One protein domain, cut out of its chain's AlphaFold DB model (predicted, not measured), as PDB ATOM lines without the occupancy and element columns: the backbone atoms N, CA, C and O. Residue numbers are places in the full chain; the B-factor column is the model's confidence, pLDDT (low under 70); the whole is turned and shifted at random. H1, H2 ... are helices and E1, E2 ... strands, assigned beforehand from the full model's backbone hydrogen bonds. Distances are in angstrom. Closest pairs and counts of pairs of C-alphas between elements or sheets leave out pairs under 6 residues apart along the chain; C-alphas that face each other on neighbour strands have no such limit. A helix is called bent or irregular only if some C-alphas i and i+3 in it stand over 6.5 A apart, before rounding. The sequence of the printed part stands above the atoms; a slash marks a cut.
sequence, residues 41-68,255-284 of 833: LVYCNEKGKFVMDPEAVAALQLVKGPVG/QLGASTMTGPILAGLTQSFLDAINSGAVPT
ATOM      1  N   LEU A  41     200.906 189.354 111.257       86.44
ATOM      2  CA  LEU A  41     199.614 190.001 110.956       86.44
ATOM      3  C   LEU A  41     199.748 191.204 110.007       86.44
ATOM      4  O   LEU A  41     198.967 191.346 109.071       86.44
ATOM      5  N   VAL A  42     200.739 192.062 110.259       87.19
ATOM      6  CA  VAL A  42     201.007 193.298 109.508       87.19
ATOM      7  C   VAL A  42     202.493 193.362 109.173       87.19
ATOM      8  O   VAL A  42     203.336 192.998 109.997       87.19
ATOM      9  N   TYR A  43     202.825 193.855 107.983       84.81
ATOM     10  CA  TYR A  43     204.195 194.160 107.577       84.81
ATOM     11  C   TYR A  43     204.263 195.477 106.800       84.81
ATOM     12  O   TYR A  43     203.271 195.921 106.229       84.81
ATOM     13  N   CYS A  44     205.435 196.113 106.785       82.12
ATOM     14  CA  CYS A  44     205.704 197.231 105.885       82.12
ATOM     15  C   CYS A  44     206.236 196.674 104.558       82.12
ATOM     16  O   CYS A  44     207.122 195.815 104.568       82.12
ATOM     17  N   ASN A  45     205.677 197.115 103.434       82.69
ATOM     18  CA  ASN A  45     206.124 196.725 102.101       82.69
ATOM     19  C   ASN A  45     207.288 197.607 101.607       82.69
ATOM     20  O   ASN A  45     207.624 198.628 102.204       82.69
ATOM     21  N   GLU A  46     207.879 197.236 100.472       79.38
ATOM     22  CA  GLU A  46     209.007 197.944  99.837       79.38
ATOM     23  C   GLU A  46     208.708 199.416  99.489       79.38
ATOM     24  O   GLU A  46     209.624 200.203  99.276       79.38
ATOM     25  N   LYS A  47     207.426 199.805  99.455       78.31
ATOM     26  CA  LYS A  47     206.946 201.166  99.174       78.31
ATOM     27  C   LYS A  47     206.638 201.964 100.452       78.31
ATOM     28  O   LYS A  47     205.992 203.006 100.372       78.31
ATOM     29  N   GLY A  48     207.046 201.470 101.625       75.94
ATOM     30  CA  GLY A  48     206.852 202.138 102.916       75.94
ATOM     31  C   GLY A  48     205.418 202.099 103.460       75.94
ATOM     32  O   GLY A  48     205.125 202.804 104.423       75.94
ATOM     33  N   LYS A  49     204.518 201.303 102.862       82.69
ATOM     34  CA  LYS A  49     203.117 201.170 103.297       82.69
ATOM     35  C   LYS A  49     202.900 199.902 104.114       82.69
ATOM     36  O   LYS A  49     203.452 198.849 103.794       82.69
ATOM     37  N   PHE A  50     202.046 199.987 105.128       85.44
ATOM     38  CA  PHE A  50     201.621 198.832 105.913       85.44
ATOM     39  C   PHE A  50     200.598 197.995 105.143       85.44
ATOM     40  O   PHE A  50     199.669 198.539 104.554       85.44
ATOM     41  N   VAL A  51     200.744 196.674 105.167       87.75
ATOM     42  CA  VAL A  51     199.835 195.723 104.514       87.75
ATOM     43  C   VAL A  51     199.568 194.564 105.475       87.75
ATOM     44  O   VAL A  51     200.463 194.160 106.224       87.75
ATOM     45  N   MET A  52     198.342 194.036 105.473       89.88
ATOM     46  CA  MET A  52     198.034 192.783 106.165       89.88
ATOM     47  C   MET A  52     198.588 191.583 105.394       89.88
ATOM     48  O   MET A  52     198.603 191.572 104.166       89.88
ATOM     49  N   ASP A  53     199.029 190.552 106.107       88.06
ATOM     50  CA  ASP A  53     199.481 189.312 105.471       88.06
ATOM     51  C   ASP A  53     198.281 188.423 105.086       88.06
ATOM     52  O   ASP A  53     197.472 188.105 105.968       88.06
ATOM     53  N   PRO A  54     198.136 187.987 103.819       87.31
ATOM     54  CA  PRO A  54     197.028 187.126 103.407       87.31
ATOM     55  C   PRO A  54     196.928 185.813 104.198       87.31
ATOM     56  O   PRO A  54     195.815 185.357 104.456       87.31
ATOM     57  N   GLU A  55     198.054 185.236 104.646       88.19
ATOM     58  CA  GLU A  55     198.050 184.027 105.490       88.19
ATOM     59  C   GLU A  55     197.359 184.303 106.841       88.19
ATOM     60  O   GLU A  55     196.566 183.495 107.328       88.19
ATOM     61  N   ALA A  56     197.594 185.485 107.421       88.00
ATOM     62  CA  ALA A  56     196.974 185.906 108.675       88.00
ATOM     63  C   ALA A  56     195.510 186.349 108.502       88.00
ATOM     64  O   ALA A  56     194.693 186.084 109.384       88.00
ATOM     65  N   VAL A  57     195.153 186.979 107.377       87.88
ATOM     66  CA  VAL A  57     193.756 187.337 107.062       87.88
ATOM     67  C   VAL A  57     192.903 186.079 106.886       87.88
ATOM     68  O   VAL A  57     191.840 185.986 107.497       87.88
ATOM     69  N   ALA A  58     193.381 185.082 106.134       85.81
ATOM     70  CA  ALA A  58     192.683 183.806 105.971       85.81
ATOM     71  C   ALA A  58     192.528 183.061 107.312       85.81
ATOM     72  O   ALA A  58     191.443 182.578 107.632       85.81
ATOM     73  N   ALA A  59     193.579 183.034 108.141       87.19
ATOM     74  CA  ALA A  59     193.506 182.455 109.482       87.19
ATOM     75  C   ALA A  59     192.472 183.168 110.376       87.19
ATOM     76  O   ALA A  59     191.707 182.502 111.072       87.19
ATOM     77  N   LEU A  60     192.397 184.504 110.331       87.19
ATOM     78  CA  LEU A  60     191.388 185.275 111.066       87.19
ATOM     79  C   LEU A  60     189.966 185.048 110.538       87.19
ATOM     80  O   LEU A  60     189.043 184.947 111.341       87.19
ATOM     81  N   GLN A  61     189.764 184.907 109.226       84.88
ATOM     82  CA  GLN A  61     188.439 184.646 108.644       84.88
ATOM     83  C   GLN A  61     187.807 183.330 109.136       84.88
ATOM     84  O   GLN A  61     186.582 183.226 109.218       84.88
ATOM     85  N   LEU A  62     188.623 182.342 109.520       86.06
ATOM     86  CA  LEU A  62     188.157 181.084 110.113       86.06
ATOM     87  C   LEU A  62     187.706 181.231 111.581       86.06
ATOM     88  O   LEU A  62     186.915 180.416 112.064       86.06
ATOM     89  N   VAL A  63     188.149 182.270 112.300       87.19
ATOM     90  CA  VAL A  63     187.817 182.488 113.720       87.19
ATOM     91  C   VAL A  63     186.456 183.180 113.853       87.19
ATOM     92  O   VAL A  63     186.349 184.385 114.074       87.19
ATOM     93  N   LYS A  64     185.385 182.388 113.740       81.50
ATOM     94  CA  LYS A  64     183.992 182.855 113.889       81.50
ATOM     95  C   LYS A  64     183.581 183.183 115.334       81.50
ATOM     96  O   LYS A  64     182.535 183.790 115.537       81.50
ATOM     97  N   GLY A  65     184.365 182.764 116.330       83.69
ATOM     98  CA  GLY A  65     184.086 183.006 117.750       83.69
ATOM     99  C   GLY A  65     184.553 184.382 118.259       83.69
ATOM    100  O   GLY A  65     185.289 185.077 117.556       83.69
ATOM    101  N   PRO A  66     184.165 184.769 119.491       86.38
ATOM    102  CA  PRO A  66     184.658 185.972 120.168       86.38
ATOM    103  C   PRO A  66     186.188 186.007 120.301       86.38
ATOM    104  O   PRO A  66     186.788 185.043 120.779       86.38
ATOM    105  N   VAL A  67     186.822 187.130 119.949       88.12
ATOM    106  CA  VAL A  67     188.287 187.288 120.004       88.12
ATOM    107  C   VAL A  67     188.701 188.279 121.094       88.12
ATOM    108  O   VAL A  67     188.362 189.461 121.047       88.12
ATOM    109  N   GLY A  68     189.478 187.807 122.074       87.12
ATOM    110  CA  GLY A  68     190.226 188.657 123.006       87.12
ATOM    111  C   GLY A  68     191.627 188.936 122.464       87.12
ATOM    112  O   GLY A  68     192.356 187.998 122.146       87.12
ATOM    113  N   GLN A 255     185.055 194.298 122.381       75.12
ATOM    114  CA  GLN A 255     183.677 194.694 122.097       75.12
ATOM    115  C   GLN A 255     183.649 196.092 121.484       75.12
ATOM    116  O   GLN A 255     184.525 196.913 121.763       75.12
ATOM    117  N   LEU A 256     182.648 196.344 120.643       69.88
ATOM    118  CA  LEU A 256     182.318 197.663 120.125       69.88
ATOM    119  C   LEU A 256     180.815 197.905 120.308       69.88
ATOM    120  O   LEU A 256     179.986 197.261 119.663       69.88
ATOM    121  N   GLY A 257     180.457 198.795 121.236       69.06
ATOM    122  CA  GLY A 257     179.069 198.944 121.675       69.06
ATOM    123  C   GLY A 257     178.520 197.622 122.226       69.06
ATOM    124  O   GLY A 257     179.089 197.054 123.154       69.06
ATOM    125  N   ALA A 258     177.430 197.124 121.638       67.38
ATOM    126  CA  ALA A 258     176.834 195.830 121.991       67.38
ATOM    127  C   ALA A 258     177.473 194.624 121.266       67.38
ATOM    128  O   ALA A 258     177.249 193.479 121.659       67.38
ATOM    129  N   SER A 259     178.259 194.856 120.211       71.56
ATOM    130  CA  SER A 259     178.782 193.800 119.339       71.56
ATOM    131  C   SER A 259     180.132 193.280 119.827       71.56
ATOM    132  O   SER A 259     181.036 194.046 120.156       71.56
ATOM    133  N   THR A 260     180.299 191.957 119.847       81.81
ATOM    134  CA  THR A 260     181.572 191.311 120.207       81.81
ATOM    135  C   THR A 260     182.367 190.982 118.947       81.81
ATOM    136  O   THR A 260     181.816 190.409 118.008       81.81
ATOM    137  N   MET A 261     183.651 191.344 118.904       82.31
ATOM    138  CA  MET A 261     184.462 191.174 117.697       82.31
ATOM    139  C   MET A 261     184.821 189.707 117.450       82.31
ATOM    140  O   MET A 261     185.277 188.991 118.346       82.31
ATOM    141  N   THR A 262     184.663 189.297 116.195       86.88
ATOM    142  CA  THR A 262     185.119 188.020 115.636       86.88
ATOM    143  C   THR A 262     186.397 188.228 114.816       86.88
ATOM    144  O   THR A 262     186.829 189.362 114.591       86.88
ATOM    145  N   GLY A 263     187.020 187.148 114.341       85.31
ATOM    146  CA  GLY A 263     188.208 187.216 113.486       85.31
ATOM    147  C   GLY A 263     188.014 187.986 112.165       85.31
ATOM    148  O   GLY A 263     188.841 188.856 111.886       85.31
ATOM    149  N   PRO A 264     186.929 187.769 111.386       84.69
ATOM    150  CA  PRO A 264     186.610 188.585 110.208       84.69
ATOM    151  C   PRO A 264     186.520 190.088 110.515       84.69
ATOM    152  O   PRO A 264     187.158 190.899 109.841       84.69
ATOM    153  N   ILE A 265     185.817 190.450 111.596       83.94
ATOM    154  CA  ILE A 265     185.654 191.838 112.053       83.94
ATOM    155  C   ILE A 265     187.009 192.444 112.448       83.94
ATOM    156  O   ILE A 265     187.324 193.566 112.054       83.94
ATOM    157  N   LEU A 266     187.844 191.697 113.181       87.12
ATOM    158  CA  LEU A 266     189.191 192.130 113.562       87.12
ATOM    159  C   LEU A 266     190.090 192.357 112.336       87.12
ATOM    160  O   LEU A 266     190.846 193.330 112.312       87.12
ATOM    161  N   ALA A 267     190.001 191.499 111.314       87.50
ATOM    162  CA  ALA A 267     190.741 191.667 110.065       87.50
ATOM    163  C   ALA A 267     190.279 192.920 109.300       87.50
ATOM    164  O   ALA A 267     191.110 193.755 108.946       87.50
ATOM    165  N   GLY A 268     188.967 193.106 109.121       84.81
ATOM    166  CA  GLY A 268     188.409 194.294 108.465       84.81
ATOM    167  C   GLY A 268     188.758 195.601 109.186       84.81
ATOM    168  O   GLY A 268     189.170 196.572 108.550       84.81
ATOM    169  N   LEU A 269     188.671 195.616 110.521       84.00
ATOM    170  CA  LEU A 269     189.023 196.783 111.334       84.00
ATOM    171  C   LEU A 269     190.525 197.097 111.248       84.00
ATOM    172  O   LEU A 269     190.906 198.259 111.111       84.00
ATOM    173  N   THR A 270     191.375 196.063 111.270       87.25
ATOM    174  CA  THR A 270     192.826 196.217 111.078       87.25
ATOM    175  C   THR A 270     193.125 196.822 109.708       87.25
ATOM    176  O   THR A 270     193.845 197.816 109.642       87.25
ATOM    177  N   GLN A 271     192.535 196.287 108.634       87.69
ATOM    178  CA  GLN A 271     192.725 196.794 107.273       87.69
ATOM    179  C   GLN A 271     192.293 198.266 107.155       87.69
ATOM    180  O   GLN A 271     193.076 199.092 106.694       87.69
ATOM    181  N   SER A 272     191.112 198.627 107.673       84.25
ATOM    182  CA  SER A 272     190.624 200.015 107.665       84.25
ATOM    183  C   SER A 272     191.557 200.982 108.412       84.25
ATOM    184  O   SER A 272     191.821 202.089 107.934       84.25
ATOM    185  N   PHE A 273     192.122 200.569 109.554       82.31
ATOM    186  CA  PHE A 273     193.125 201.372 110.259       82.31
ATOM    187  C   PHE A 273     194.445 201.482 109.483       82.31
ATOM    188  O   PHE A 273     195.039 202.563 109.476       82.31
ATOM    189  N   LEU A 274     194.901 200.424 108.802       85.25
ATOM    190  CA  LEU A 274     196.083 200.506 107.938       85.25
ATOM    191  C   LEU A 274     195.860 201.456 106.760       85.25
ATOM    192  O   LEU A 274     196.746 202.251 106.465       85.25
ATOM    193  N   ASP A 275     194.693 201.434 106.118       85.00
ATOM    194  CA  ASP A 275     194.398 202.302 104.973       85.00
ATOM    195  C   ASP A 275     194.292 203.783 105.366       85.00
ATOM    196  O   ASP A 275     194.792 204.651 104.642       85.00
ATOM    197  N   ALA A 276     193.759 204.089 106.555       80.56
ATOM    198  CA  ALA A 276     193.834 205.432 107.134       80.56
ATOM    199  C   ALA A 276     195.297 205.863 107.382       80.56
ATOM    200  O   ALA A 276     195.740 206.897 106.881       80.56
ATOM    201  N   ILE A 277     196.092 205.024 108.059       79.12
ATOM    202  CA  ILE A 277     197.517 205.289 108.332       79.12
ATOM    203  C   ILE A 277     198.320 205.480 107.026       79.12
ATOM    204  O   ILE A 277     199.132 206.400 106.927       79.12
ATOM    205  N   ASN A 278     198.063 204.658 106.004       83.75
ATOM    206  CA  ASN A 278     198.723 204.674 104.691       83.75
ATOM    207  C   ASN A 278     198.328 205.855 103.787       83.75
ATOM    208  O   ASN A 278     199.010 206.109 102.788       83.75
ATOM    209  N   SER A 279     197.208 206.520 104.079       80.00
ATOM    210  CA  SER A 279     196.731 207.713 103.367       80.00
ATOM    211  C   SER A 279     197.054 209.015 104.108       80.00
ATOM    212  O   SER A 279     196.781 210.093 103.589       80.00
ATOM    213  N   GLY A 280     197.643 208.934 105.309       71.75
ATOM    214  CA  GLY A 280     197.836 210.088 106.194       71.75
ATOM    215  C   GLY A 280     196.532 210.608 106.810       71.75
ATOM    216  O   GLY A 280     196.539 211.643 107.476       71.75
ATOM    217  N   ALA A 281     195.416 209.905 106.602       68.06
ATOM    218  CA  ALA A 281     194.139 210.228 107.209       68.06
ATOM    219  C   ALA A 281     194.130 209.819 108.686       68.06
ATOM    220  O   ALA A 281     194.702 208.807 109.093       68.06
ATOM    221  N   VAL A 282     193.430 210.600 109.503       66.00
ATOM    222  CA  VAL A 282     193.244 210.288 110.920       66.00
ATOM    223  C   VAL A 282     192.212 209.157 111.039       66.00
ATOM    224  O   VAL A 282     191.050 209.387 110.685       66.00
ATOM    225  N   PRO A 283     192.580 207.948 111.516       66.00
ATOM    226  CA  PRO A 283     191.623 206.856 111.649       66.00
ATOM    227  C   PRO A 283     190.482 207.275 112.576       66.00
ATOM    228  O   PRO A 283     190.678 207.996 113.553       66.00
ATOM    229  N   THR A 284     189.266 206.857 112.245       68.50
ATOM    230  CA  THR A 284     188.050 207.246 112.963       68.50
ATOM    231  C   THR A 284     187.266 205.978 113.260       68.50
ATOM    232  O   THR A 284     186.834 205.281 112.344       68.50
TER     233      THR A 284
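This is residues 41 to 68 and 255 to 284 of the 833 residues of the protein "GB1/RHD3-type G domain-containing protein" of Panicum miliaceum (UniProt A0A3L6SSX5). A long helix, H2, runs along one side of a flat, thin layer, and a small strand hairpin followed by a shorter helix, H1, makes the other side, with E2 the strand nearer to H2 and E1 beyond it. H1 and H2 meet where H1 ends and H2 begins, at a steep tilt and running opposite ways; past the beginning of H2 lies a small loop, residues 255 to 260, and past its end residues 280 to 284 fold back. The printed part has 58 residues, with two named strands and two named helices in the order E1, E2, H1, H2 along the chain; the sheet has the order E1 - E2 and is antiparallel, and the class is mostly helix. The whole is only just loose, close to compact, with a radius of gyration of the C-alphas of 12.5 A, and the C-alphas span 35 by 26 by 13 A.

The sheet has two strands of three residues each. E1 is residues 42 to 44, Val 42 to Cys 44, and begins with C-alpha 42 at (201.007, 193.298, 109.508); it measures 7.1 A from first to last C-alpha. E2 is residues 50 to 52, Phe 50 to Met 52, 7.0 A long. H1 is residues 54 to 62, Pro 54 to Leu 62, 12.7 A long, with C-alpha 54 at (197.028, 187.126, 103.407). H2, the longest helix, is residues 263 to 279, Gly 263 to Ser 279, and measures 24.4 A; C-alpha 263 is at (188.208, 187.216, 113.486) and C-alpha 279 at (196.731, 207.713, 103.367). Neither helix is bent or irregular.

E1 and E2 are a hairpin of antiparallel neighbour strands, joined by a tight link of five residues, and their directions stand at 146 degrees. C-alphas 43 and 51 face each other at 5.6 A, and C-alphas 44 and 50 at 4.4 A. Across the pair, N 43 and O 51 are 3.0 A apart and N 51 and O 43 are 2.8 A apart, both within hydrogen-bond range. From the sheet toward H2, E2 has 6 pairs of C-alphas within 8 A of that helix; the closest are those of Phe 50 and Leu 274, 6.1 A apart. Residues 267 to 278 of H2 make the pairs of C-alphas within 10 A of the sheet, 15 with E2 and 3 with E1. E1 and H2 are apart. A tight link of one residue, Asp 53, leads from E2 to H1. E1 and H1 are apart, but only just, with the closest C-alphas at 8.5 A. H1 and H2 touch, with 11 pairs of C-alphas within 8 A, and H2 does so with residues 263 to 267 alone. Their closest C-alphas are those of Leu 60 and Gly 263, 4.4 A apart. Their lines stand at a steep tilt of 37 degrees, only just past shallow, and they run opposite ways. In H1 and H2 every O i to N i+4 pair is within hydrogen-bond range. Outside the named strands, residues 255 to 256 pair with residues 259 to 260, antiparallel.

The two C-alphas farthest apart are those of Glu 46 and Ala 258, at 39.1 A. Residues 69 to 254 are cut out and not printed, and C-alphas 68 and 255 are 9.0 A apart across the cut. The link from H1 to H2 runs across this cut; of the links that are printed whole, E1 to E2 and E2 to H1 are both tight, and none is long. The mean pLDDT of the printed part is 82.1, and it is under 70 at residues 256 to 258 and residues 281 to 284 of this model.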